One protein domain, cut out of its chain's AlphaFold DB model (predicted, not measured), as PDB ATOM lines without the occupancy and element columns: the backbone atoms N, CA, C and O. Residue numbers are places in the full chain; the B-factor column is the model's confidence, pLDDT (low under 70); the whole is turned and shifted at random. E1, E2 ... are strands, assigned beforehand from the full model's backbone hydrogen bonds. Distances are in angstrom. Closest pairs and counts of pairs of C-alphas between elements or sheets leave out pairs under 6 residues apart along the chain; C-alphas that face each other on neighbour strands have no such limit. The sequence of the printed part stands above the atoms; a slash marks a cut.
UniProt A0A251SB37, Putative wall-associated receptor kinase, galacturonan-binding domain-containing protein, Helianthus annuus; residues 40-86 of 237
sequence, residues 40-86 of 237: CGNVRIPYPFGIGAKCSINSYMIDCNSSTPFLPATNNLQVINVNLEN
ATOM      1  N   CYS A  40     113.692  83.801  91.295       96.25
ATOM      2  CA  CYS A  40     112.240  83.928  91.369       96.25
ATOM      3  C   CYS A  40     111.631  82.527  91.223       96.25
ATOM      4  O   CYS A  40     111.727  81.916  90.156       96.25
ATOM      5  N   GLY A  41     111.088  81.985  92.317       95.31
ATOM      6  CA  GLY A  41     110.732  80.567  92.388       95.31
ATOM      7  C   GLY A  41     111.949  79.684  92.121       95.31
ATOM      8  O   GLY A  41     112.987  79.849  92.759       95.31
ATOM      9  N   ASN A  42     111.833  78.791  91.138       95.44
ATOM     10  CA  ASN A  42     112.900  77.860  90.755       95.44
ATOM     11  C   ASN A  42     113.826  78.404  89.654       95.44
ATOM     12  O   ASN A  42     114.720  77.694  89.202       95.44
ATOM     13  N   VAL A  43     113.614  79.641  89.197       95.94
ATOM     14  CA  VAL A  43     114.397  80.227  88.105       95.94
ATOM     15  C   VAL A  43     115.485  81.123  88.677       95.94
ATOM     16  O   VAL A  43     115.206  82.063  89.428       95.94
ATOM     17  N   ARG A  44     116.732  80.854  88.288       95.19
ATOM     18  CA  ARG A  44     117.877  81.725  88.556       95.19
ATOM     19  C   ARG A  44     117.822  82.949  87.639       95.19
ATOM     20  O   ARG A  44     117.700  82.799  86.430       95.19
ATOM     21  N   ILE A  45     117.951  84.144  88.211       94.56
ATOM     22  CA  ILE A  45     117.925  85.434  87.512       94.56
ATOM     23  C   ILE A  45     119.285  86.126  87.688       94.56
ATOM     24  O   ILE A  45     119.477  86.887  88.641       94.56
ATOM     25  N   PRO A  46     120.263  85.824  86.821       90.94
ATOM     26  CA  PRO A  46     121.589  86.414  86.892       90.94
ATOM     27  C   PRO A  46     121.655  87.755  86.140       90.94
ATOM     28  O   PRO A  46     120.945  87.973  85.161       90.94
ATOM     29  N   TYR A  47     122.554  88.645  86.549       86.50
ATOM     30  CA  TYR A  47     122.876  89.876  85.834       86.50
ATOM     31  C   TYR A  47     123.366  89.544  84.411       86.50
ATOM     32  O   TYR A  47     124.170  88.626  84.265       86.50
ATOM     33  N   PRO A  48     122.916  90.241  83.349       88.50
ATOM     34  CA  PRO A  48     122.268  91.559  83.334       88.50
ATOM     35  C   PRO A  48     120.758  91.569  83.610       88.50
ATOM     36  O   PRO A  48     120.169  92.653  83.675       88.50
ATOM     37  N   PHE A  49     120.129  90.405  83.795       92.25
ATOM     38  CA  PHE A  49     118.748  90.336  84.262       92.25
ATOM     39  C   PHE A  49     118.651  90.696  85.743       92.25
ATOM     40  O   PHE A  49     119.615  90.620  86.505       92.25
ATOM     41  N   GLY A  50     117.457  91.092  86.169       92.56
ATOM     42  CA  GLY A  50     117.211  91.405  87.568       92.56
ATOM     43  C   GLY A  50     115.733  91.553  87.873       92.56
ATOM     44  O   GLY A  50     114.951  91.957  87.016       92.56
ATOM     45  N   ILE A  51     115.358  91.219  89.106       94.62
ATOM     46  CA  ILE A  51     113.974  91.298  89.575       94.62
ATOM     47  C   ILE A  51     113.654  92.758  89.908       94.62
ATOM     48  O   ILE A  51     114.079  93.265  90.944       94.62
ATOM     49  N   GLY A  52     112.923  93.434  89.024       90.94
ATOM     50  CA  GLY A  52     112.635  94.866  89.111       90.94
ATOM     51  C   GLY A  52     113.704  95.778  88.485       90.94
ATOM     52  O   GLY A  52     114.878  95.435  88.347       90.94
ATOM     53  N   ALA A  53     113.285  96.991  88.108       86.06
ATOM     54  CA  ALA A  53     114.039  97.878  87.212       86.06
ATOM     55  C   ALA A  53     115.405  98.346  87.745       86.06
ATOM     56  O   ALA A  53     116.303  98.656  86.970       86.06
ATOM     57  N   LYS A  54     115.590  98.419  89.071       87.75
ATOM     58  CA  LYS A  54     116.859  98.868  89.688       87.75
ATOM     59  C   LYS A  54     117.943  97.777  89.706       87.75
ATOM     60  O   LYS A  54     119.106  98.056  90.040       87.75
ATOM     61  N   CYS A  55     117.550  96.556  89.359       88.50
ATOM     62  CA  CYS A  55     118.310  95.322  89.528       88.50
ATOM     63  C   CYS A  55     118.841  94.789  88.193       88.50
ATOM     64  O   CYS A  55     119.788  94.009  88.196       88.50
ATOM     65  N   SER A  56     118.245  95.221  87.079       89.38
ATOM     66  CA  SER A  56     118.570  94.818  85.711       89.38
ATOM     67  C   SER A  56     119.247  95.940  84.921       89.38
ATOM     68  O   SER A  56     119.218  97.110  85.307       89.38
ATOM     69  N   ILE A  57     119.822  95.593  83.770       86.75
ATOM     70  CA  ILE A  57     120.154  96.568  82.724       86.75
ATOM     71  C   ILE A  57     118.937  96.745  81.809       86.75
ATOM     72  O   ILE A  57     118.375  95.754  81.355       86.75
ATOM     73  N   ASN A  58     118.576  97.987  81.469       80.88
ATOM     74  CA  ASN A  58     117.614  98.318  80.404       80.88
ATOM     75  C   ASN A  58     116.353  97.418  80.420       80.88
ATOM     76  O   ASN A  58     115.655  97.337  81.430       80.88
ATOM     77  N   SER A  59     116.088  96.722  79.309       85.19
ATOM     78  CA  SER A  59     114.906  95.889  79.073       85.19
ATOM     79  C   SER A  59     115.027  94.444  79.593       85.19
ATOM     80  O   SER A  59     114.158  93.628  79.300       85.19
ATOM     81  N   TYR A  60     116.064  94.118  80.377       91.12
ATOM     82  CA  TYR A  60     116.273  92.791  80.991       91.12
ATOM     83  C   TYR A  60     115.604  92.644  82.368       91.12
ATOM     84  O   TYR A  60     115.942  91.758  83.157       91.12
ATOM     85  N   MET A  61     114.671  93.540  82.691       94.31
ATOM     86  CA  MET A  61     113.892  93.468  83.920       94.31
ATOM     87  C   MET A  61     113.008  92.221  83.920       94.31
ATOM     88  O   MET A  61     112.300  91.955  82.953       94.31
ATOM     89  N   ILE A  62     113.011  91.505  85.038       96.25
ATOM     90  CA  ILE A  62     112.085  90.419  85.340       96.25
ATOM     91  C   ILE A  62     111.069  90.934  86.350       96.25
ATOM     92  O   ILE A  62     111.442  91.502  87.380       96.25
ATOM     93  N   ASP A  63     109.791  90.731  86.056       96.44
ATOM     94  CA  ASP A  63     108.724  90.891  87.035       96.44
ATOM     95  C   ASP A  63     108.482  89.544  87.723       96.44
ATOM     96  O   ASP A  63     108.275  88.532  87.059       96.44
ATOM     97  N   CYS A  64     108.569  89.504  89.050       96.62
ATOM     98  CA  CYS A  64     108.412  88.275  89.820       96.62
ATOM     99  C   CYS A  64     107.095  88.334  90.588       96.62
ATOM    100  O   CYS A  64     107.032  88.882  91.689       96.62
ATOM    101  N   ASN A  65     106.046  87.747  90.018       95.44
ATOM    102  CA  ASN A  65     104.737  87.685  90.650       95.44
ATOM    103  C   ASN A  65     104.524  86.303  91.271       95.44
ATOM    104  O   ASN A  65     104.497  85.296  90.566       95.44
ATOM    105  N   SER A  66     104.358  86.247  92.595       93.19
ATOM    106  CA  SER A  66     104.052  85.007  93.325       93.19
ATOM    107  C   SER A  66     105.020  83.858  92.991       93.19
ATOM    108  O   SER A  66     104.608  82.738  92.707       93.19
ATOM    109  N   SER A  67     106.327  84.150  92.998       95.19
ATOM    110  CA  SER A  67     107.411  83.220  92.619       95.19
ATOM    111  C   SER A  67     107.427  82.781  91.148       95.19
ATOM    112  O   SER A  67     108.178  81.875  90.790       95.19
ATOM    113  N   THR A  68     106.643  83.427  90.287       97.25
ATOM    114  CA  THR A  68     106.639  83.188  88.842       97.25
ATOM    115  C   THR A  68     107.284  84.373  88.121       97.25
ATOM    116  O   THR A  68     106.797  85.498  88.260       97.25
ATOM    117  N   PRO A  69     108.386  84.162  87.379       97.75
ATOM    118  CA  PRO A  69     109.054  85.236  86.658       97.75
ATOM    119  C   PRO A  69     108.415  85.474  85.288       97.75
ATOM    120  O   PRO A  69     108.176  84.540  84.523       97.75
ATOM    121  N   PHE A  70     108.217  86.742  84.956       97.38
ATOM    122  CA  PHE A  70     107.707  87.228  83.682       97.38
ATOM    123  C   PHE A  70     108.681  88.242  83.092       97.38
ATOM    124  O   PHE A  70     109.358  88.967  83.823       97.38
ATOM    125  N   LEU A  71     108.755  88.293  81.763       95.81
ATOM    126  CA  LEU A  71     109.634  89.193  81.024       95.81
ATOM    127  C   LEU A  71     108.799  90.278  80.321       95.81
ATOM    128  O   LEU A  71     108.288  90.039  79.218       95.81
ATOM    129  N   PRO A  72     108.657  91.484  80.906       94.94
ATOM    130  CA  PRO A  72     107.751  92.513  80.394       94.94
ATOM    131  C   PRO A  72     108.074  92.969  78.972       94.94
ATOM    132  O   PRO A  72     107.162  93.229  78.190       94.94
ATOM    133  N   ALA A  73     109.356  92.971  78.597       92.69
ATOM    134  CA  ALA A  73     109.807  93.314  77.247       92.69
ATOM    135  C   ALA A  73     109.223  92.399  76.151       92.69
ATOM    136  O   ALA A  73     109.211  92.780  74.988       92.69
ATOM    137  N   THR A  74     108.718  91.217  76.514       92.25
ATOM    138  CA  THR A  74     108.151  90.225  75.586       92.25
ATOM    139  C   THR A  74     106.627  90.128  75.673       92.25
ATOM    140  O   THR A  74     106.062  89.095  75.346       92.25
ATOM    141  N   ASN A  75     105.945  91.185  76.131       91.19
ATOM    142  CA  ASN A  75     104.515  91.143  76.459       91.19
ATOM    143  C   ASN A  75     104.203  90.152  77.601       91.19
ATOM    144  O   ASN A  75     103.224  89.413  77.559       91.19
ATOM    145  N   ASN A  76     105.058  90.155  78.631       93.81
ATOM    146  CA  ASN A  76     104.928  89.344  79.848       93.81
ATOM    147  C   ASN A  76     104.926  87.824  79.621       93.81
ATOM    148  O   ASN A  76     104.195  87.105  80.302       93.81
ATOM    149  N   LEU A  77     105.761  87.300  78.716       94.81
ATOM    150  CA  LEU A  77     105.955  85.849  78.650       94.81
ATOM    151  C   LEU A  77     106.589  85.340  79.949       94.81
ATOM    152  O   LEU A  77     107.496  85.968  80.508       94.81
ATOM    153  N   GLN A  78     106.107  84.190  80.426       96.94
ATOM    154  CA  GLN A  78     106.667  83.527  81.597       96.94
ATOM    155  C   GLN A  78     108.067  83.010  81.266       96.94
ATOM    156  O   GLN A  78     108.244  82.273  80.298       96.94
ATOM    157  N   VAL A  79     109.045  83.339  82.104       97.44
ATOM    158  CA  VAL A  79     110.410  82.819  82.008       97.44
ATOM    159  C   VAL A  79     110.492  81.478  82.729       97.44
ATOM    160  O   VAL A  79     109.958  81.309  83.822       97.44
ATOM    161  N   ILE A  80     111.177  80.513  82.124       96.81
ATOM    162  CA  ILE A  80     111.441  79.210  82.751       96.81
ATOM    163  C   ILE A  80     112.929  78.946  82.945       96.81
ATOM    164  O   ILE A  80     113.291  78.161  83.815       96.81
ATOM    165  N   ASN A  81     113.796  79.606  82.172       96.31
ATOM    166  CA  ASN A  81     115.239  79.475  82.318       96.31
ATOM    167  C   ASN A  81     115.977  80.714  81.795       96.31
ATOM    168  O   ASN A  81     115.538  81.340  80.832       96.31
ATOM    169  N   VAL A  82     117.126  81.021  82.395       94.81
ATOM    170  CA  VAL A  82     118.084  82.017  81.903       94.81
ATOM    171  C   VAL A  82     119.458  81.358  81.859       94.81
ATOM    172  O   VAL A  82     119.957  80.894  82.881       94.81
ATOM    173  N   ASN A  83     120.080  81.331  80.683       91.25
ATOM    174  CA  ASN A  83     121.411  80.775  80.477       91.25
ATOM    175  C   ASN A  83     122.326  81.851  79.879       91.25
ATOM    176  O   ASN A  83     122.192  82.218  78.715       91.25
ATOM    177  N   LEU A  84     123.260  82.362  80.682       86.81
ATOM    178  CA  LEU A  84     124.184  83.409  80.243       86.81
ATOM    179  C   LEU A  84     125.292  82.899  79.322       86.81
ATOM    180  O   LEU A  84     125.724  83.651  78.456       86.81
ATOM    181  N   GLU A  85     125.725  81.647  79.480       86.25
ATOM    182  CA  GLU A  85     126.763  81.048  78.629       86.25
ATOM    183  C   GLU A  85     126.277  80.959  77.182       86.25
ATOM    184  O   GLU A  85     126.967  81.373  76.252       86.25
ATOM    185  N   ASN A  86     125.032  80.513  77.009       86.56
ATOM    186  CA  ASN A  86     124.374  80.432  75.709       86.56
ATOM    187  C   ASN A  86     123.707  81.748  75.290       86.56
ATOM    188  O   ASN A  86     123.159  81.816  74.192       86.56
TER     189      ASN A  86
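What this domain is: This is residues 40 to 86 of the 237 residues of the protein "Putative wall-associated receptor kinase, galacturonan-binding domain-containing protein" of Helianthus annuus (UniProt A0A251SB37). With little regular structure, this is a small, strongly twisted sheet of three strands, E1, E2 and E3, and a long looping stretch, residues 40 to 60, tied to E1 by a short parallel pairing. The printed part has 47 residues, no named helix and three strands in the order E1, E2, E3; the class is all strand, with 16 residues in named elements. The sheet, E1 - E2 - E3, is a meander, each strand the antiparallel neighbour of the one before. It is compact, with a radius of gyration of the C-alphas of 9.5 A and spans of 24 by 19 by 17 A.

Where its parts are: Start at C-alpha 40, (112.240, 83.928, 91.369). Find E1, residues 61 to 65, from C-alpha 61 at (113.892, 93.468, 83.920), 12.7 A long. E2 is residues 68 to 71, 10.3 A; E3, residues 77 to 83, runs 16.4 A to C-alpha 83 at (121.411, 80.775, 80.477).

How they stand to each other: Residues 50 to 51 pair with residues 61 to 62 of E1. Hairpin E1 and E2 has N 63 and O 70 within hydrogen-bond range, 2.9 A. Hairpin E2 and E3 has N 79 and O 69 within hydrogen-bond range, 2.8 A.

The domain as a whole: The C-alphas farthest apart, of Ser 66 and Glu 85, are 27.3 A apart. The printed part has no cut, both links are tight, and no printed residue is under 70 in pLDDT.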